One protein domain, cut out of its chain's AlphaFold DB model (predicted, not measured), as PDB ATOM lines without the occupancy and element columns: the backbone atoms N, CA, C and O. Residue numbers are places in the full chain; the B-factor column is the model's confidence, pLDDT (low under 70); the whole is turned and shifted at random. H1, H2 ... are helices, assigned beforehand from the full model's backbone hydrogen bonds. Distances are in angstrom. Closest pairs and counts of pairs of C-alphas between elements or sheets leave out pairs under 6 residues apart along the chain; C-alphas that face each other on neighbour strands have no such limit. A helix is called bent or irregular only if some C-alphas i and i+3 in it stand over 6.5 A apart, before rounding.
ATOM      1  N   ALA A 333     -25.427 -28.743 -19.913       90.81
ATOM      2  CA  ALA A 333     -25.071 -27.518 -20.623       90.81
ATOM      3  C   ALA A 333     -24.539 -26.404 -19.697       90.81
ATOM      4  O   ALA A 333     -23.461 -25.881 -19.994       90.81
ATOM      5  N   PRO A 334     -25.184 -26.065 -18.560       90.94
ATOM      6  CA  PRO A 334     -24.700 -24.965 -17.726       90.94
ATOM      7  C   PRO A 334     -23.346 -25.269 -17.062       90.94
ATOM      8  O   PRO A 334     -22.486 -24.394 -16.997       90.94
ATOM      9  N   LEU A 335     -23.113 -26.519 -16.635       90.88
ATOM     10  CA  LEU A 335     -21.817 -26.945 -16.085       90.88
ATOM     11  C   LEU A 335     -20.722 -27.038 -17.159       90.88
ATOM     12  O   LEU A 335     -19.560 -26.749 -16.881       90.88
ATOM     13  N   THR A 336     -21.088 -27.358 -18.401       91.81
ATOM     14  CA  THR A 336     -20.151 -27.319 -19.534       91.81
ATOM     15  C   THR A 336     -19.702 -25.886 -19.817       91.81
ATOM     16  O   THR A 336     -18.504 -25.638 -19.926       91.81
ATOM     17  N   LEU A 337     -20.636 -24.929 -19.855       93.75
ATOM     18  CA  LEU A 337     -20.309 -23.510 -20.007       93.75
ATOM     19  C   LEU A 337     -19.448 -23.002 -18.844       93.75
ATOM     20  O   LEU A 337     -18.461 -22.306 -19.069       93.75
ATOM     21  N   TRP A 338     -19.788 -23.375 -17.608       94.06
ATOM     22  CA  TRP A 338     -18.967 -23.068 -16.438       94.06
ATOM     23  C   TRP A 338     -17.525 -23.565 -16.605       94.06
ATOM     24  O   TRP A 338     -16.587 -22.811 -16.348       94.06
ATOM     25  N   SER A 339     -17.342 -24.798 -17.092       92.50
ATOM     26  CA  SER A 339     -16.021 -25.374 -17.354       92.50
ATOM     27  C   SER A 339     -15.251 -24.560 -18.401       92.50
ATOM     28  O   SER A 339     -14.101 -24.188 -18.175       92.50
ATOM     29  N   THR A 340     -15.915 -24.148 -19.487       93.25
ATOM     30  CA  THR A 340     -15.329 -23.256 -20.504       93.25
ATOM     31  C   THR A 340     -14.911 -21.900 -19.926       93.25
ATOM     32  O   THR A 340     -13.817 -21.415 -20.214       93.25
ATOM     33  N   VAL A 341     -15.744 -21.279 -19.084       93.75
ATOM     34  CA  VAL A 341     -15.394 -20.016 -18.409       93.75
ATOM     35  C   VAL A 341     -14.192 -20.209 -17.491       93.75
ATOM     36  O   VAL A 341     -13.288 -19.374 -17.482       93.75
ATOM     37  N   ARG A 342     -14.151 -21.317 -16.746       92.12
ATOM     38  CA  ARG A 342     -13.032 -21.657 -15.866       92.12
ATOM     39  C   ARG A 342     -11.720 -21.783 -16.638       92.12
ATOM     40  O   ARG A 342     -10.715 -21.230 -16.202       92.12
ATOM     41  N   GLU A 343     -11.727 -22.458 -17.782       92.12
ATOM     42  CA  GLU A 343     -10.555 -22.542 -18.661       92.12
ATOM     43  C   GLU A 343     -10.130 -21.158 -19.169       92.12
ATOM     44  O   GLU A 343      -8.943 -20.826 -19.141       92.12
ATOM     45  N   ALA A 344     -11.091 -20.316 -19.561       91.50
ATOM     46  CA  ALA A 344     -10.820 -18.978 -20.076       91.50
ATOM     47  C   ALA A 344     -10.206 -18.036 -19.023       91.50
ATOM     48  O   ALA A 344      -9.335 -17.236 -19.359       91.50
ATOM     49  N   ILE A 345     -10.615 -18.127 -17.751       91.31
ATOM     50  CA  ILE A 345     -10.057 -17.287 -16.675       91.31
ATOM     51  C   ILE A 345      -8.731 -17.813 -16.113       91.31
ATOM     52  O   ILE A 345      -8.055 -17.094 -15.375       91.31
ATOM     53  N   GLN A 346      -8.347 -19.055 -16.424       90.50
ATOM     54  CA  GLN A 346      -7.159 -19.699 -15.863       90.50
ATOM     55  C   GLN A 346      -5.863 -18.883 -16.057       90.50
ATOM     56  O   GLN A 346      -5.082 -18.814 -15.106       90.50
ATOM     57  N   PRO A 347      -5.620 -18.212 -17.204       90.44
ATOM     58  CA  PRO A 347      -4.462 -17.334 -17.369       90.44
ATOM     59  C   PRO A 347      -4.442 -16.171 -16.368       90.44
ATOM     60  O   PRO A 347      -3.386 -15.842 -15.839       90.44
ATOM     61  N   ILE A 348      -5.607 -15.596 -16.050       87.12
ATOM     62  CA  ILE A 348      -5.751 -14.516 -15.060       87.12
ATOM     63  C   ILE A 348      -5.504 -15.069 -13.653       87.12
ATOM     64  O   ILE A 348      -4.771 -14.486 -12.863       87.12
ATOM     65  N   ALA A 349      -6.060 -16.239 -13.334       85.12
ATOM     66  CA  ALA A 349      -5.830 -16.889 -12.046       85.12
ATOM     67  C   ALA A 349      -4.376 -17.374 -11.855       85.12
ATOM     68  O   ALA A 349      -3.968 -17.638 -10.725       85.12
ATOM     69  N   ALA A 350      -3.587 -17.489 -12.927       86.94
ATOM     70  CA  ALA A 350      -2.177 -17.872 -12.886       86.94
ATOM     71  C   ALA A 350      -1.208 -16.673 -12.879       86.94
ATOM     72  O   ALA A 350      -0.039 -16.851 -12.548       86.94
ATOM     73  N   ASP A 351      -1.672 -15.465 -13.208       87.19
ATOM     74  CA  ASP A 351      -0.827 -14.274 -13.323       87.19
ATOM     75  C   ASP A 351      -0.372 -13.760 -11.945       87.19
ATOM     76  O   ASP A 351      -1.144 -13.200 -11.167       87.19
ATOM     77  N   GLU A 352       0.912 -13.940 -11.635       86.00
ATOM     78  CA  GLU A 352       1.515 -13.526 -10.363       86.00
ATOM     79  C   GLU A 352       1.568 -12.005 -10.160       86.00
ATOM     80  O   GLU A 352       1.779 -11.556  -9.034       86.00
ATOM     81  N   SER A 353       1.353 -11.207 -11.213       84.38
ATOM     82  CA  SER A 353       1.226  -9.753 -11.083       84.38
ATOM     83  C   SER A 353      -0.083  -9.331 -10.404       84.38
ATOM     84  O   SER A 353      -0.182  -8.215  -9.888       84.38
ATOM     85  N   ILE A 354      -1.069 -10.232 -10.348       84.62
ATOM     86  CA  ILE A 354      -2.336 -10.052  -9.643       84.62
ATOM     87  C   ILE A 354      -2.183 -10.549  -8.207       84.62
ATOM     88  O   ILE A 354      -1.609 -11.613  -7.941       84.62
ATOM     89  N   SER A 355      -2.747  -9.798  -7.256       79.38
ATOM     90  CA  SER A 355      -2.666 -10.170  -5.843       79.38
ATOM     91  C   SER A 355      -3.212 -11.582  -5.604       79.38
ATOM     92  O   SER A 355      -4.190 -12.020  -6.216       79.38
ATOM     93  N   PHE A 356      -2.575 -12.307  -4.684       75.12
ATOM     94  CA  PHE A 356      -2.975 -13.664  -4.309       75.12
ATOM     95  C   PHE A 356      -4.477 -13.756  -3.983       75.12
ATOM     96  O   PHE A 356      -5.176 -14.622  -4.506       75.12
ATOM     97  N   TRP A 357      -4.995 -12.797  -3.213       70.62
ATOM     98  CA  TRP A 357      -6.395 -12.759  -2.795       70.62
ATOM     99  C   TRP A 357      -7.382 -12.526  -3.936       70.62
ATOM    100  O   TRP A 357      -8.470 -13.090  -3.930       70.62
ATOM    101  N   GLN A 358      -7.017 -11.725  -4.936       77.56
ATOM    102  CA  GLN A 358      -7.842 -11.526  -6.127       77.56
ATOM    103  C   GLN A 358      -7.918 -12.794  -6.983       77.56
ATOM    104  O   GLN A 358      -8.996 -13.134  -7.474       77.56
ATOM    105  N   ARG A 359      -6.799 -13.516  -7.120       79.50
ATOM    106  CA  ARG A 359      -6.753 -14.805  -7.826       79.50
ATOM    107  C   ARG A 359      -7.604 -15.856  -7.120       79.50
ATOM    108  O   ARG A 359      -8.425 -16.514  -7.756       79.50
ATOM    109  N   GLU A 360      -7.468 -15.966  -5.801       73.69
ATOM    110  CA  GLU A 360      -8.274 -16.882  -4.991       73.69
ATOM    111  C   GLU A 360      -9.766 -16.511  -5.018       73.69
ATOM    112  O   GLU A 360     -10.626 -17.388  -5.132       73.69
ATOM    113  N   ALA A 361     -10.099 -15.219  -4.977       75.75
ATOM    114  CA  ALA A 361     -11.478 -14.755  -5.059       75.75
ATOM    115  C   ALA A 361     -12.135 -15.099  -6.394       75.75
ATOM    116  O   ALA A 361     -13.255 -15.603  -6.405       75.75
ATOM    117  N   LEU A 362     -11.432 -14.887  -7.509       84.50
ATOM    118  CA  LEU A 362     -11.937 -15.204  -8.843       84.50
ATOM    119  C   LEU A 362     -12.307 -16.687  -8.981       84.50
ATOM    120  O   LEU A 362     -13.371 -17.006  -9.513       84.50
ATOM    121  N   LEU A 363     -11.468 -17.582  -8.451       83.06
ATOM    122  CA  LEU A 363     -11.751 -19.017  -8.432       83.06
ATOM    123  C   LEU A 363     -12.988 -19.324  -7.577       83.06
ATOM    124  O   LEU A 363     -13.923 -19.943  -8.076       83.06
ATOM    125  N   ASN A 364     -13.046 -18.828  -6.336       77.06
ATOM    126  CA  ASN A 364     -14.188 -19.063  -5.441       77.06
ATOM    127  C   ASN A 364     -15.506 -18.468  -5.969       77.06
ATOM    128  O   ASN A 364     -16.575 -19.018  -5.709       77.06
ATOM    129  N   TYR A 365     -15.460 -17.371  -6.729       86.69
ATOM    130  CA  TYR A 365     -16.645 -16.843  -7.403       86.69
ATOM    131  C   TYR A 365     -17.192 -17.832  -8.421       86.69
ATOM    132  O   TYR A 365     -18.395 -18.080  -8.409       86.69
ATOM    133  N   LEU A 366     -16.332 -18.439  -9.245       87.81
ATOM    134  CA  LEU A 366     -16.763 -19.485 -10.171       87.81
ATOM    135  C   LEU A 366     -17.328 -20.709  -9.448       87.81
ATOM    136  O   LEU A 366     -18.302 -21.280  -9.933       87.81
ATOM    137  N   GLU A 367     -16.789 -21.090  -8.291       84.75
ATOM    138  CA  GLU A 367     -17.332 -22.221  -7.522       84.75
ATOM    139  C   GLU A 367     -18.800 -22.004  -7.112       84.75
ATOM    140  O   GLU A 367     -19.611 -22.933  -7.161       84.75
ATOM    141  N   VAL A 368     -19.190 -20.762  -6.804       83.25
ATOM    142  CA  VAL A 368     -20.592 -20.430  -6.500       83.25
ATOM    143  C   VAL A 368     -21.507 -20.650  -7.696       83.25
ATOM    144  O   VAL A 368     -22.628 -21.114  -7.504       83.25
ATOM    145  N   PHE A 369     -21.057 -20.372  -8.922       88.75
ATOM    146  CA  PHE A 369     -21.860 -20.653 -10.114       88.75
ATOM    147  C   PHE A 369     -22.101 -22.152 -10.280       88.75
ATOM    148  O   PHE A 369     -23.242 -22.557 -10.482       88.75
ATOM    149  N   ALA A 370     -21.065 -22.983 -10.134       87.06
ATOM    150  CA  ALA A 370     -21.217 -24.437 -10.216       87.06
ATOM    151  C   ALA A 370     -22.175 -24.975  -9.144       87.06
ATOM    152  O   ALA A 370     -22.998 -25.851  -9.413       87.06
ATOM    153  N   HIS A 371     -22.117 -24.432  -7.926       80.75
ATOM    154  CA  HIS A 371     -23.084 -24.773  -6.888       80.75
ATOM    155  C   HIS A 371     -24.502 -24.300  -7.233       80.75
ATOM    156  O   HIS A 371     -25.427 -25.107  -7.208       80.75
ATOM    157  N   ALA A 372     -24.674 -23.045  -7.649       82.81
ATOM    158  CA  ALA A 372     -25.973 -22.488  -8.014       82.81
ATOM    159  C   ALA A 372     -26.633 -23.232  -9.188       82.81
ATOM    160  O   ALA A 372     -27.844 -23.422  -9.179       82.81
ATOM    161  N   VAL A 373     -25.857 -23.723 -10.160       87.19
ATOM    162  CA  VAL A 373     -26.374 -24.590 -11.232       87.19
ATOM    163  C   VAL A 373     -26.975 -25.879 -10.665       87.19
ATOM    164  O   VAL A 373     -28.011 -26.332 -11.140       87.19
ATOM    165  N   ARG A 374     -26.371 -26.484  -9.642       82.50
ATOM    166  CA  ARG A 374     -26.847 -27.765  -9.094       82.50
ATOM    167  C   ARG A 374     -28.170 -27.624  -8.341       82.50
ATOM    168  O   ARG A 374     -29.050 -28.461  -8.508       82.50
ATOM    169  N   ILE A 375     -28.319 -26.551  -7.565       79.94
ATOM    170  CA  ILE A 375     -29.488 -26.341  -6.694       79.94
ATOM    171  C   ILE A 375     -30.538 -25.379  -7.266       79.94
ATOM    172  O   ILE A 375     -31.595 -25.202  -6.662       79.94
ATOM    173  N   GLY A 376     -30.251 -24.740  -8.400       82.38
ATOM    174  CA  GLY A 376     -31.104 -23.722  -9.006       82.38
ATOM    175  C   GLY A 376     -32.232 -24.282  -9.872       82.38
ATOM    176  O   GLY A 376     -32.138 -25.376 -10.443       82.38
ATOM    177  N   SER A 377     -33.298 -23.494  -9.995       86.25
ATOM    178  CA  SER A 377     -34.420 -23.737 -10.913       86.25
ATOM    179  C   SER A 377     -34.025 -23.584 -12.392       86.25
ATOM    180  O   SER A 377     -32.939 -23.104 -12.711       86.25
ATOM    181  N   ASP A 378     -34.906 -23.961 -13.324       87.94
ATOM    182  CA  ASP A 378     -34.673 -23.743 -14.767       87.94
ATOM    183  C   ASP A 378     -34.499 -22.259 -15.109       87.94
ATOM    184  O   ASP A 378     -33.665 -21.899 -15.934       87.94
ATOM    185  N   LYS A 379     -35.233 -21.386 -14.415       88.31
ATOM    186  CA  LYS A 379     -35.071 -19.937 -14.544       88.31
ATOM    187  C   LYS A 379     -33.703 -19.479 -14.041       88.31
ATOM    188  O   LYS A 379     -33.100 -18.572 -14.604       88.31
ATOM    189  N   ASP A 380     -33.197 -20.120 -12.993       87.25
ATOM    190  CA  ASP A 380     -31.884 -19.799 -12.440       87.25
ATOM    191  C   ASP A 380     -30.788 -20.174 -13.430       87.25
ATOM    192  O   ASP A 380     -29.801 -19.455 -13.534       87.25
ATOM    193  N   TRP A 381     -30.967 -21.265 -14.178       90.12
ATOM    194  CA  TRP A 381     -30.047 -21.645 -15.246       90.12
ATOM    195  C   TRP A 381     -29.986 -20.599 -16.354       90.12
ATOM    196  O   TRP A 381     -28.887 -20.293 -16.797       90.12
ATOM    197  N   GLU A 382     -31.112 -20.012 -16.766       90.81
ATOM    198  CA  GLU A 382     -31.117 -18.927 -17.761       90.81
ATOM    199  C   GLU A 382     -30.302 -17.713 -17.281       90.81
ATOM    200  O   GLU A 382     -29.451 -17.196 -18.015       90.81
ATOM    201  N   ASP A 383     -30.511 -17.301 -16.025       90.69
ATOM    202  CA  ASP A 383     -29.776 -16.195 -15.402       90.69
ATOM    203  C   ASP A 383     -28.273 -16.520 -15.274       90.69
ATOM    204  O   ASP A 383     -27.420 -15.705 -15.629       90.69
ATOM    205  N   ILE A 384     -27.935 -17.725 -14.803       91.44
ATOM    206  CA  ILE A 384     -26.551 -18.185 -14.614       91.44
ATOM    207  C   ILE A 384     -25.819 -18.307 -15.951       91.44
ATOM    208  O   ILE A 384     -24.678 -17.862 -16.066       91.44
ATOM    209  N   THR A 385     -26.455 -18.893 -16.964       93.94
ATOM    210  CA  THR A 385     -25.890 -19.003 -18.311       93.94
ATOM    211  C   THR A 385     -25.589 -17.619 -18.874       93.94
ATOM    212  O   THR A 385     -24.472 -17.388 -19.332       93.94
ATOM    213  N   SER A 386     -26.523 -16.674 -18.742       94.38
ATOM    214  CA  SER A 386     -26.322 -15.290 -19.187       94.38
ATOM    215  C   SER A 386     -25.147 -14.609 -18.469       94.38
ATOM    216  O   SER A 386     -24.334 -13.930 -19.098       94.38
ATOM    217  N   ASP A 387     -25.018 -14.802 -17.153       94.06
ATOM    218  CA  ASP A 387     -23.902 -14.260 -16.370       94.06
ATOM    219  C   ASP A 387     -22.550 -14.867 -16.791       94.06
ATOM    220  O   ASP A 387     -21.562 -14.143 -16.942       94.06
ATOM    221  N   LEU A 388     -22.498 -16.188 -16.990       94.62
ATOM    222  CA  LEU A 388     -21.295 -16.910 -17.413       94.62
ATOM    223  C   LEU A 388     -20.855 -16.488 -18.820       94.62
ATOM    224  O   LEU A 388     -19.673 -16.221 -19.031       94.62
ATOM    225  N   GLU A 389     -21.790 -16.343 -19.760       95.38
ATOM    226  CA  GLU A 389     -21.522 -15.792 -21.094       95.38
ATOM    227  C   GLU A 389     -20.991 -14.357 -21.012       95.38
ATOM    228  O   GLU A 389     -20.039 -13.996 -21.704       95.38
ATOM    229  N   ALA A 390     -21.545 -13.539 -20.115       93.62
ATOM    230  CA  ALA A 390     -21.093 -12.169 -19.912       93.62
ATOM    231  C   ALA A 390     -19.678 -12.084 -19.312       93.62
ATOM    232  O   ALA A 390     -18.987 -11.089 -19.564       93.62
ATOM    233  N   ILE A 391     -19.253 -13.072 -18.515       92.62
ATOM    234  CA  ILE A 391     -17.865 -13.216 -18.049       92.62
ATOM    235  C   ILE A 391     -16.981 -13.676 -19.210       92.62
ATOM    236  O   ILE A 391     -15.962 -13.040 -19.475       92.62
ATOM    237  N   LEU A 392     -17.392 -14.722 -19.935       93.50
ATOM    238  CA  LEU A 392     -16.646 -15.275 -21.068       93.50
ATOM    239  C   LEU A 392     -16.356 -14.218 -22.134       93.50
ATOM    240  O   LEU A 392     -15.237 -14.132 -22.628       93.50
ATOM    241  N   TYR A 393     -17.349 -13.385 -22.443       92.88
ATOM    242  CA  TYR A 393     -17.235 -12.280 -23.388       92.88
ATOM    243  C   TYR A 393     -16.142 -11.280 -22.973       92.88
ATOM    244  O   TYR A 393     -15.268 -10.949 -23.765       92.88
ATOM    245  N   VAL A 394     -16.140 -10.850 -21.706       90.88
ATOM    246  CA  VAL A 394     -15.149  -9.886 -21.185       90.88
ATOM    247  C   VAL A 394     -13.741 -10.480 -21.194       90.88
ATOM    248  O   VAL A 394     -12.781  -9.790 -21.523       90.88
ATOM    249  N   VAL A 395     -13.611 -11.765 -20.866       89.75
ATOM    250  CA  VAL A 395     -12.328 -12.475 -20.937       89.75
ATOM    251  C   VAL A 395     -11.853 -12.606 -22.390       89.75
ATOM    252  O   VAL A 395     -10.677 -12.381 -22.669       89.75
ATOM    253  N   GLY A 396     -12.759 -12.919 -23.321       84.50
ATOM    254  CA  GLY A 396     -12.470 -13.043 -24.753       84.50
ATOM    255  C   GLY A 396     -12.029 -11.735 -25.417       84.50
ATOM    256  O   GLY A 396     -11.182 -11.769 -26.308       84.50
ATOM    257  N   ASP A 397     -12.529 -10.596 -24.936       87.50
ATOM    258  CA  ASP A 397     -12.131  -9.254 -25.389       87.50
ATOM    259  C   ASP A 397     -10.745  -8.821 -24.857       87.50
ATOM    260  O   ASP A 397     -10.230  -7.767 -25.235       87.50
ATOM    261  N   GLY A 398     -10.103  -9.634 -24.005       80.25
ATOM    262  CA  GLY A 398      -8.778  -9.342 -23.451       80.25
ATOM    263  C   GLY A 398      -8.784  -8.207 -22.424       80.25
ATOM    264  O   GLY A 398      -7.780  -7.509 -22.260       80.25
ATOM    265  N   GLU A 399      -9.916  -7.997 -21.752       84.81
ATOM    266  CA  GLU A 399     -10.072  -6.967 -20.729       84.81
ATOM    267  C   GLU A 399      -9.158  -7.200 -19.519       84.81
ATOM    268  O   GLU A 399      -8.718  -8.314 -19.217       84.81
ATOM    269  N   LYS A 400      -8.875  -6.121 -18.781       84.38
ATOM    270  CA  LYS A 400      -8.009  -6.187 -17.594       84.38
ATOM    271  C   LYS A 400      -8.609  -7.090 -16.512       84.38
ATOM    272  O   LYS A 400      -9.818  -7.076 -16.279       84.38
ATOM    273  N   ALA A 401      -7.741  -7.775 -15.768       83.50
ATOM    274  CA  ALA A 401      -8.123  -8.682 -14.686       83.50
ATOM    275  C   ALA A 401      -9.108  -8.073 -13.673       83.50
ATOM    276  O   ALA A 401     -10.082  -8.723 -13.298       83.50
ATOM    277  N   ASP A 402      -8.916  -6.808 -13.283       83.56
ATOM    278  CA  ASP A 402      -9.805  -6.119 -12.337       83.56
ATOM    279  C   ASP A 402     -11.255  -6.015 -12.843       83.56
ATOM    280  O   ASP A 402     -12.200  -6.092 -12.055       83.56
ATOM    281  N   ILE A 403     -11.450  -5.882 -14.160       86.31
ATOM    282  CA  ILE A 403     -12.775  -5.799 -14.792       86.31
ATOM    283  C   ILE A 403     -13.454  -7.171 -14.752       86.31
ATOM    284  O   ILE A 403     -14.623  -7.272 -14.372       86.31
ATOM    285  N   VAL A 404     -12.709  -8.232 -15.080       87.38
ATOM    286  CA  VAL A 404     -13.188  -9.622 -15.014       87.38
ATOM    287  C   VAL A 404     -13.592  -9.983 -13.582       87.38
ATOM    288  O   VAL A 404     -14.706 -10.460 -13.352       87.38
ATOM    289  N   ILE A 405     -12.731  -9.689 -12.602       85.62
ATOM    290  CA  ILE A 405     -12.977  -9.959 -11.178       85.62
ATOM    291  C   ILE A 405     -14.187  -9.174 -10.671       85.62
ATOM    292  O   ILE A 405     -15.036  -9.735  -9.975       85.62
ATOM    293  N   GLY A 406     -14.300  -7.890 -11.027       85.12
ATOM    294  CA  GLY A 406     -15.436  -7.057 -10.636       85.12
ATOM    295  C   GLY A 406     -16.768  -7.607 -11.148       85.12
ATOM    296  O   GLY A 406     -17.741  -7.674 -10.394       85.12
ATOM    297  N   LYS A 407     -16.796  -8.067 -12.404       87.88
ATOM    298  CA  LYS A 407     -17.996  -8.646 -13.019       87.88
ATOM    299  C   LYS A 407     -18.370  -9.992 -12.393       87.88
ATOM    300  O   LYS A 407     -19.522 -10.177 -12.007       87.88
ATOM    301  N   ALA A 408     -17.394 -10.883 -12.198       87.94
ATOM    302  CA  ALA A 408     -17.605 -12.168 -11.532       87.94
ATOM    303  C   ALA A 408     -18.097 -11.999 -10.083       87.94
ATOM    304  O   ALA A 408     -19.016 -12.696  -9.660       87.94
ATOM    305  N   SER A 409     -17.543 -11.034  -9.339       85.94
ATOM    306  CA  SER A 409     -17.916 -10.771  -7.943       85.94
ATOM    307  C   SER A 409     -19.383 -10.363  -7.793       85.94
ATOM    308  O   SER A 409     -20.080 -10.888  -6.925       85.94
ATOM    309  N   ALA A 410     -19.867  -9.449  -8.641       82.12
ATOM    310  CA  ALA A 410     -21.241  -8.953  -8.560       82.12
ATOM    311  C   ALA A 410     -22.269 -10.078  -8.758       82.12
ATOM    312  O   ALA A 410     -23.237 -10.186  -8.001       82.12
ATOM    313  N   PHE A 411     -22.031 -10.942  -9.745       86.00
ATOM    314  CA  PHE A 411     -22.892 -12.083 -10.033       86.00
ATOM    315  C   PHE A 411     -22.788 -13.176  -8.964       86.00
ATOM    316  O   PHE A 411     -23.816 -13.626  -8.456       86.00
ATOM    317  N   ALA A 412     -21.572 -13.542  -8.544       85.00
ATOM    318  CA  ALA A 412     -21.362 -14.567  -7.524       85.00
ATOM    319  C   ALA A 412     -22.006 -14.190  -6.184       85.00
ATOM    320  O   ALA A 412     -22.664 -15.022  -5.571       85.00
ATOM    321  N   LEU A 413     -21.913 -12.927  -5.755       80.00
ATOM    322  CA  LEU A 413     -22.582 -12.471  -4.534       80.00
ATOM    323  C   LEU A 413     -24.107 -12.534  -4.639       80.00
ATOM    324  O   LEU A 413     -24.767 -12.910  -3.674       80.00
ATOM    325  N   ARG A 414     -24.680 -12.181  -5.797       83.75
ATOM    326  CA  ARG A 414     -26.127 -12.298  -6.031       83.75
ATOM    327  C   ARG A 414     -26.585 -13.754  -5.922       83.75
ATOM    328  O   ARG A 414     -27.595 -14.023  -5.275       83.75
ATOM    329  N   LEU A 415     -25.840 -14.678  -6.530       79.00
ATOM    330  CA  LEU A 415     -26.127 -16.111  -6.463       79.00
ATOM    331  C   LEU A 415     -25.950 -16.648  -5.045       79.00
ATOM    332  O   LEU A 415     -26.849 -17.309  -4.536       79.00
ATOM    333  N   ALA A 416     -24.862 -16.286  -4.368       74.31
ATOM    334  CA  ALA A 416     -24.629 -16.662  -2.981       74.31
ATOM    335  C   ALA A 416     -25.786 -16.194  -2.077       74.31
ATOM    336  O   ALA A 416     -26.316 -16.956  -1.273       74.31
ATOM    337  N   TRP A 417     -26.276 -14.970  -2.267       73.88
ATOM    338  CA  TRP A 417     -27.440 -14.477  -1.534       73.88
ATOM    339  C   TRP A 417     -28.714 -15.272  -1.787       73.88
ATOM    340  O   TRP A 417     -29.488 -15.523  -0.865       73.88
ATOM    341  N   LYS A 418     -28.936 -15.677  -3.033       74.12
ATOM    342  CA  LYS A 418     -30.075 -16.517  -3.376       74.12
ATOM    343  C   LYS A 418     -29.997 -17.867  -2.661       74.12
ATOM    344  O   LYS A 418     -30.972 -18.269  -2.039       74.12
ATOM    345  N   VAL A 419     -28.829 -18.511  -2.668       67.00
ATOM    346  CA  VAL A 419     -28.587 -19.781  -1.961       67.00
ATOM    347  C   VAL A 419     -28.776 -19.631  -0.448       67.00
ATOM    348  O   VAL A 419     -29.493 -20.420   0.162       67.00
ATOM    349  N   ALA A 420     -28.216 -18.573   0.141       64.62
ATOM    350  CA  ALA A 420     -28.370 -18.221   1.552       64.62
ATOM    351  C   ALA A 420     -29.839 -18.046   1.979       64.62
ATOM    352  O   ALA A 420     -30.238 -18.496   3.056       64.62
ATOM    353  N   ASN A 421     -30.651 -17.400   1.139       67.81
ATOM    354  CA  ASN A 421     -32.080 -17.229   1.400       67.81
ATOM    355  C   ASN A 421     -32.810 -18.572   1.409       67.81
ATOM    356  O   ASN A 421     -33.639 -18.821   2.280       67.81
ATOM    357  N   MET A 422     -32.484 -19.451   0.463       60.09
ATOM    358  CA  MET A 422     -33.148 -20.747   0.335       60.09
ATOM    359  C   MET A 422     -32.750 -21.728   1.447       60.09
ATOM    360  O   MET A 422     -33.579 -22.531   1.868       60.09
ATOM    361  N   SER A 423     -31.529 -21.634   1.982       55.34
ATOM    362  CA  SER A 423     -31.097 -22.451   3.125       55.34
ATOM    363  C   SER A 423     -31.650 -21.981   4.475       55.34
ATOM    364  O   SER A 423     -31.612 -22.721   5.460       55.34
ATOM    365  N   GLY A 424     -32.238 -20.782   4.537       54.84
ATOM    366  CA  GLY A 424     -32.682 -20.175   5.793       54.84
ATOM    367  C   GLY A 424     -31.518 -19.710   6.672       54.84
ATOM    368  O   GLY A 424     -31.681 -19.580   7.880       54.84
ATOM    369  N   LEU A 425     -30.349 -19.478   6.067       55.53
ATOM    370  CA  LEU A 425     -29.171 -18.900   6.715       55.53
ATOM    371  C   LEU A 425     -28.998 -17.415   6.368       55.53
ATOM    372  O   LEU A 425     -27.953 -16.826   6.646       55.53
ATOM    373  N   GLN A 426     -30.004 -16.791   5.755       60.81
ATOM    374  CA  GLN A 426     -29.960 -15.397   5.321       60.81
ATOM    375  C   GLN A 426     -29.522 -14.457   6.445       60.81
ATOM    376  O   GLN A 426     -28.623 -13.644   6.246       60.81
ATOM    377  N   GLU A 427     -30.123 -14.572   7.629       52.28
ATOM    378  CA  GLU A 427     -29.816 -13.722   8.776       52.28
ATOM    379  C   GLU A 427     -28.371 -13.914   9.251       52.28
ATOM    380  O   GLU A 427     -27.688 -12.942   9.574       52.28
ATOM    381  N   TYR A 428     -27.874 -15.153   9.226       51.34
ATOM    382  CA  TYR A 428     -26.481 -15.478   9.533       51.34
ATOM    383  C   TYR A 428     -25.518 -14.817   8.532       51.34
ATOM    384  O   TYR A 428     -24.550 -14.162   8.928       51.34
ATOM    385  N   PHE A 429     -25.824 -14.890   7.237       57.03
ATOM    386  CA  PHE A 429     -25.019 -14.254   6.193       57.03
ATOM    387  C   PHE A 429     -25.122 -12.718   6.201       57.03
ATOM    388  O   PHE A 429     -24.142 -12.038   5.896       57.03
ATOM    389  N   GLN A 430     -26.257 -12.143   6.611       56.91
ATOM    390  CA  GLN A 430     -26.409 -10.693   6.806       56.91
ATOM    391  C   GLN A 430     -25.535 -10.186   7.950       56.91
ATOM    392  O   GLN A 430     -24.910  -9.132   7.820       56.91
ATOM    393  N   LEU A 431     -25.439 -10.947   9.042       51.50
ATOM    394  CA  LEU A 431     -24.542 -10.638  10.155       51.50
ATOM    395  C   LEU A 431     -23.068 -10.740   9.740       51.50
ATOM    396  O   LEU A 431     -22.285  -9.849  10.074       51.50
ATOM    397  N   LEU A 432     -22.707 -11.767   8.962       51.50
ATOM    398  CA  LEU A 432     -21.369 -11.938   8.387       51.50
ATOM    399  C   LEU A 432     -20.992 -10.722   7.526       51.50
ATOM    400  O   LEU A 432     -19.953 -10.106   7.744       51.50
ATOM    401  N   LEU A 433     -21.864 -10.309   6.606       55.91
ATOM    402  CA  LEU A 433     -21.627  -9.144   5.751       55.91
ATOM    403  C   LEU A 433     -21.595  -7.824   6.525       55.91
ATOM    404  O   LEU A 433     -20.750  -6.976   6.244       55.91
ATOM    405  N   GLY A 434     -22.460  -7.659   7.527       52.59
ATOM    406  CA  GLY A 434     -22.437  -6.501   8.417       52.59
ATOM    407  C   GLY A 434     -21.113  -6.379   9.174       52.59
ATOM    408  O   GLY A 434     -20.523  -5.300   9.200       52.59
ATOM    409  N   ALA A 435     -20.604  -7.488   9.715       49.62
ATOM    410  CA  ALA A 435     -19.322  -7.531  10.416       49.62
ATOM    411  C   ALA A 435     -18.129  -7.287   9.476       49.62
ATOM    412  O   ALA A 435     -17.214  -6.538   9.813       49.62
ATOM    413  N   LEU A 436     -18.152  -7.874   8.278       49.41
ATOM    414  CA  LEU A 436     -17.054  -7.780   7.313       49.41
ATOM    415  C   LEU A 436     -17.025  -6.442   6.555       49.41
ATOM    416  O   LEU A 436     -15.966  -6.026   6.096       49.41
ATOM    417  N   SER A 437     -18.148  -5.719   6.478       49.34
ATOM    418  CA  SER A 437     -18.217  -4.373   5.880       49.34
ATOM    419  C   SER A 437     -17.376  -3.313   6.610       49.34
ATOM    420  O   SER A 437     -17.158  -2.229   6.073       49.34
ATOM    421  N   GLN A 438     -16.899  -3.627   7.818       53.00
ATOM    422  CA  GLN A 438     -16.042  -2.767   8.638       53.00
ATOM    423  C   GLN A 438     -14.539  -2.971   8.363       53.00
ATOM    424  O   GLN A 438     -13.717  -2.254   8.933       53.00
ATOM    425  N   ILE A 439     -14.171  -3.936   7.512       49.16
ATOM    426  CA  ILE A 439     -12.782  -4.263   7.157       49.16
ATOM    427  C   ILE A 439     -12.328  -3.413   5.949       49.16
ATOM    428  O   ILE A 439     -13.139  -3.050   5.096       49.16
ATOM    429  N   TYR A 440     -11.039  -3.049   5.902       52.03
ATOM    430  CA  TYR A 440     -10.425  -2.177   4.888       52.03
ATOM    431  C   TYR A 440     -10.689  -2.628   3.436       52.03
ATOM    432  O   TYR A 440     -10.886  -3.806   3.145       52.03
ATOM    433  N   SER A 441     -10.659  -1.679   2.489       56.34
ATOM    434  CA  SER A 441     -11.077  -1.902   1.092       56.34
ATOM    435  C   SER A 441     -10.245  -2.925   0.312       56.34
ATOM    436  O   SER A 441     -10.762  -3.495  -0.647       56.34
ATOM    437  N   GLU A 442      -8.986  -3.147   0.694       53.41
ATOM    438  CA  GLU A 442      -8.070  -4.074   0.011       53.41
ATOM    439  C   GLU A 442      -8.398  -5.553   0.297       53.41
ATOM    440  O   GLU A 442      -8.204  -6.395  -0.575       53.41
ATOM    441  N   ASP A 443      -9.015  -5.860   1.446       54.28
ATOM    442  CA  ASP A 443      -9.387  -7.230   1.852       54.28
ATOM    443  C   ASP A 443     -10.784  -7.653   1.358       54.28
ATOM    444  O   ASP A 443     -11.219  -8.797   1.524       54.28
ATOM    445  N   LYS A 444     -11.517  -6.735   0.722       63.25
ATOM    446  CA  LYS A 444     -12.893  -6.953   0.256       63.25
ATOM    447  C   LYS A 444     -13.046  -8.153  -0.703       63.25
ATOM    448  O   LYS A 444     -14.019  -8.893  -0.545       63.25
ATOM    449  N   PRO A 445     -12.130  -8.406  -1.663       62.28
ATOM    450  CA  PRO A 445     -12.206  -9.591  -2.519       62.28
ATOM    451  C   PRO A 445     -12.074 -10.906  -1.741       62.28
ATOM    452  O   PRO A 445     -12.835 -11.835  -2.000       62.28
ATOM    453  N   LEU A 446     -11.172 -10.971  -0.756       59.41
ATOM    454  CA  LEU A 446     -11.001 -12.141   0.112       59.41
ATOM    455  C   LEU A 446     -12.269 -12.411   0.927       59.41
ATOM    456  O   LEU A 446     -12.769 -13.528   0.972       59.41
ATOM    457  N   ILE A 447     -12.830 -11.366   1.526       57.12
ATOM    458  CA  ILE A 447     -14.080 -11.419   2.290       57.12
ATOM    459  C   ILE A 447     -15.222 -11.997   1.453       57.12
ATOM    460  O   ILE A 447     -15.923 -12.910   1.890       57.12
ATOM    461  N   HIS A 448     -15.399 -11.493   0.232       65.44
ATOM    462  CA  HIS A 448     -16.415 -12.001  -0.682       65.44
ATOM    463  C   HIS A 448     -16.145 -13.459  -1.074       65.44
ATOM    464  O   HIS A 448     -17.081 -14.250  -1.114       65.44
ATOM    465  N   ALA A 449     -14.886 -13.829  -1.325       61.69
ATOM    466  CA  ALA A 449     -14.491 -15.200  -1.635       61.69
ATOM    467  C   ALA A 449     -14.858 -16.167  -0.506       61.69
ATOM    468  O   ALA A 449     -15.436 -17.224  -0.751       61.69
ATOM    469  N   VAL A 450     -14.576 -15.770   0.733       56.34
ATOM    470  CA  VAL A 450     -14.922 -16.521   1.939       56.34
ATOM    471  C   VAL A 450     -16.432 -16.688   2.067       56.34
ATOM    472  O   VAL A 450     -16.896 -17.803   2.274       56.34
ATOM    473  N   ILE A 451     -17.211 -15.615   1.896       62.28
ATOM    474  CA  ILE A 451     -18.680 -15.685   1.937       62.28
ATOM    475  C   ILE A 451     -19.199 -16.656   0.875       62.28
ATOM    476  O   ILE A 451     -19.982 -17.545   1.183       62.28
ATOM    477  N   CYS A 452     -18.733 -16.505  -0.362       64.62
ATOM    478  CA  CYS A 452     -19.081 -17.361  -1.488       64.62
ATOM    479  C   CYS A 452     -18.779 -18.839  -1.193       64.62
ATOM    480  O   CYS A 452     -19.648 -19.692  -1.369       64.62
ATOM    481  N   LYS A 453     -17.592 -19.126  -0.647       60.94
ATOM    482  CA  LYS A 453     -17.177 -20.471  -0.240       60.94
ATOM    483  C   LYS A 453     -18.072 -21.041   0.863       60.94
ATOM    484  O   LYS A 453     -18.571 -22.153   0.715       60.94
ATOM    485  N   LEU A 454     -18.331 -20.272   1.923       56.34
ATOM    486  CA  LEU A 454     -19.218 -20.675   3.021       56.34
ATOM    487  C   LEU A 454     -20.629 -20.978   2.507       56.34
ATOM    488  O   LEU A 454     -21.168 -22.044   2.782       56.34
ATOM    489  N   VAL A 455     -21.206 -20.080   1.707       60.75
ATOM    490  CA  VAL A 455     -22.543 -20.268   1.136       60.75
ATOM    491  C   VAL A 455     -22.605 -21.540   0.291       60.75
ATOM    492  O   VAL A 455     -23.528 -22.333   0.467       60.75
ATOM    493  N   SER A 456     -21.612 -21.758  -0.577       60.44
ATOM    494  CA  SER A 456     -21.557 -22.949  -1.430       60.44
ATOM    495  C   SER A 456     -21.421 -24.264  -0.651       60.44
ATOM    496  O   SER A 456     -21.915 -25.285  -1.120       60.44
ATOM    497  N   GLY A 457     -20.811 -24.247   0.541       55.56
ATOM    498  CA  GLY A 457     -20.783 -25.401   1.452       55.56
ATOM    499  C   GLY A 457     -22.113 -25.601   2.187       55.56
ATOM    500  O   GLY A 457     -22.654 -26.698   2.246       55.56
ATOM    501  N   THR A 458     -22.731 -24.515   2.656       52.16
ATOM    502  CA  THR A 458     -23.976 -24.567   3.449       52.16
ATOM    503  C   THR A 458     -25.260 -24.874   2.665       52.16
ATOM    504  O   THR A 458     -26.313 -25.082   3.270       52.16
ATOM    505  N   GLY A 459     -25.221 -24.940   1.328       49.66
ATOM    506  CA  GLY A 459     -26.362 -25.396   0.514       49.66
ATOM    507  C   GLY A 459     -26.821 -26.831   0.833       49.66
ATOM    508  O   GLY A 459     -27.923 -27.221   0.460       49.66
ATOM    509  N   ARG A 460     -26.014 -27.588   1.589       50.19
ATOM    510  CA  ARG A 460     -26.287 -28.944   2.096       50.19
ATOM    511  C   ARG A 460     -27.396 -29.014   3.165       50.19
ATOM    512  O   ARG A 460     -27.959 -30.081   3.390       50.19
ATOM    513  N   LEU A 461     -27.741 -27.892   3.807       48.97
ATOM    514  CA  LEU A 461     -28.440 -27.859   5.110       48.97
ATOM    515  C   LEU A 461     -29.973 -27.667   5.026       48.97
ATOM    516  O   LEU A 461     -30.652 -27.477   6.033       48.97
ATOM    517  N   ILE A 462     -30.547 -27.679   3.819       51.25
ATOM    518  CA  ILE A 462     -31.932 -27.220   3.550       51.25
ATOM    519  C   ILE A 462     -33.007 -28.199   4.071       51.25
ATOM    520  O   ILE A 462     -34.187 -27.864   4.134       51.25
ATOM    521  N   ALA A 463     -32.631 -29.411   4.484       45.91
ATOM    522  CA  ALA A 463     -33.588 -30.500   4.648       45.91
ATOM    523  C   ALA A 463     -34.331 -30.572   5.994       45.91
ATOM    524  O   ALA A 463     -35.190 -31.444   6.130       45.91
ATOM    525  N   SER A 464     -34.047 -29.709   6.980       45.38
ATOM    526  CA  SER A 464     -34.806 -29.712   8.242       45.38
ATOM    527  C   SER A 464     -35.630 -28.440   8.438       45.38
ATOM    528  O   SER A 464     -35.067 -27.351   8.438       45.38
ATOM    529  N   PRO A 465     -36.952 -28.528   8.678       45.00
ATOM    530  CA  PRO A 465     -37.763 -27.379   9.083       45.00
ATOM    531  C   PRO A 465     -37.464 -26.940  10.528       45.00
ATOM    532  O   PRO A 465     -37.893 -25.866  10.948       45.00
ATOM    533  N   ASN A 466     -36.735 -27.755  11.297       47.44
ATOM    534  CA  ASN A 466     -36.353 -27.457  12.666       47.44
ATOM    535  C   ASN A 466     -35.112 -26.558  12.684       47.44
ATOM    536  O   ASN A 466     -34.031 -26.953  12.244       47.44
TER     537      ASN A 466
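This is residues 333 to 466 of the 558 residues of an uncharacterized protein of Eimeria acervulina (UniProt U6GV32). A flat slab of helices in two layers: H1, H2 and H6 lie side by side, H2 between the other two, and are packed on H3 and H4, while short H5 sits loosely at the edge beside H6. It is an up-and-down bundle, each helix running against the one before it. The printed part has 134 residues, with six named helices, H1 to H6 along the chain, and no named strand; the class is all helix. It is compact, with a radius of gyration of the C-alphas of 14.8 A, and its C-alphas span 48 by 38 by 17 A.

The longest helix, H4, residues 401 to 423, touches H2, residues 356 to 375, the same way at a steep tilt of 41 degrees; their closest C-alphas, of Tyr 365 and Ala 412, are 5.2 A apart. These two are the hubs, touching four helices each. H6, residues 444 to 461, touches both the same way: H2 at a shallow tilt of 27 degrees, closest C-alphas Ala 361 and Ala 449, 4.6 A, and H4 at 31 degrees, Ala 416 and Cys 452, 5.8 A. H1, residues 333 to 350, touches H2 in a hairpin, opposite ways at a shallow tilt of 4 degrees, closest C-alphas Ala 349 and Arg 359, 4.8 A. H3, residues 378 to 396, touches H1 the same way at a shallow tilt of 32 degrees, closest C-alphas Val 341 and Leu 392, 5.6 A. With residues 387 to 395 alone H3 touches H4, Val 394 to Val 404 being the closest C-alphas, 6.5 A. H5, residues 426 to 436, only just touches H6, with 3 pairs of C-alphas within 8 A, and is apart from H1, H2 and H3. Every O i to N i+4 pair is within hydrogen-bond range in H4 and H5; the counts are 12 of 14 in H1, 15 of 16 in H2, 14 of 15 in H3 and 12 of 14 in H6.

H4 is 32.2 A long, H2 29.5 A, H3 26.6 A, H6 26.5 A, H1 26.0 A and H5 15.1 A. H1 begins at C-alpha 333, (-25.071, -27.518, -20.623), and H6 ends at C-alpha 461, (-28.440, -27.859, 5.110). H1 is irregular, C-alphas 344 and 347 being 7.1 A apart, with a kink of 39 degrees near residue 344; H6 is only just irregular, C-alphas 457 and 460 being 6.6 A apart.

The two farthest C-alphas, of Gly 398 and Asn 466, are 48.9 A apart. The printed part has no cut and no long link. Mean pLDDT of the printed part is 75.3; residues 419 to 466 are under 70.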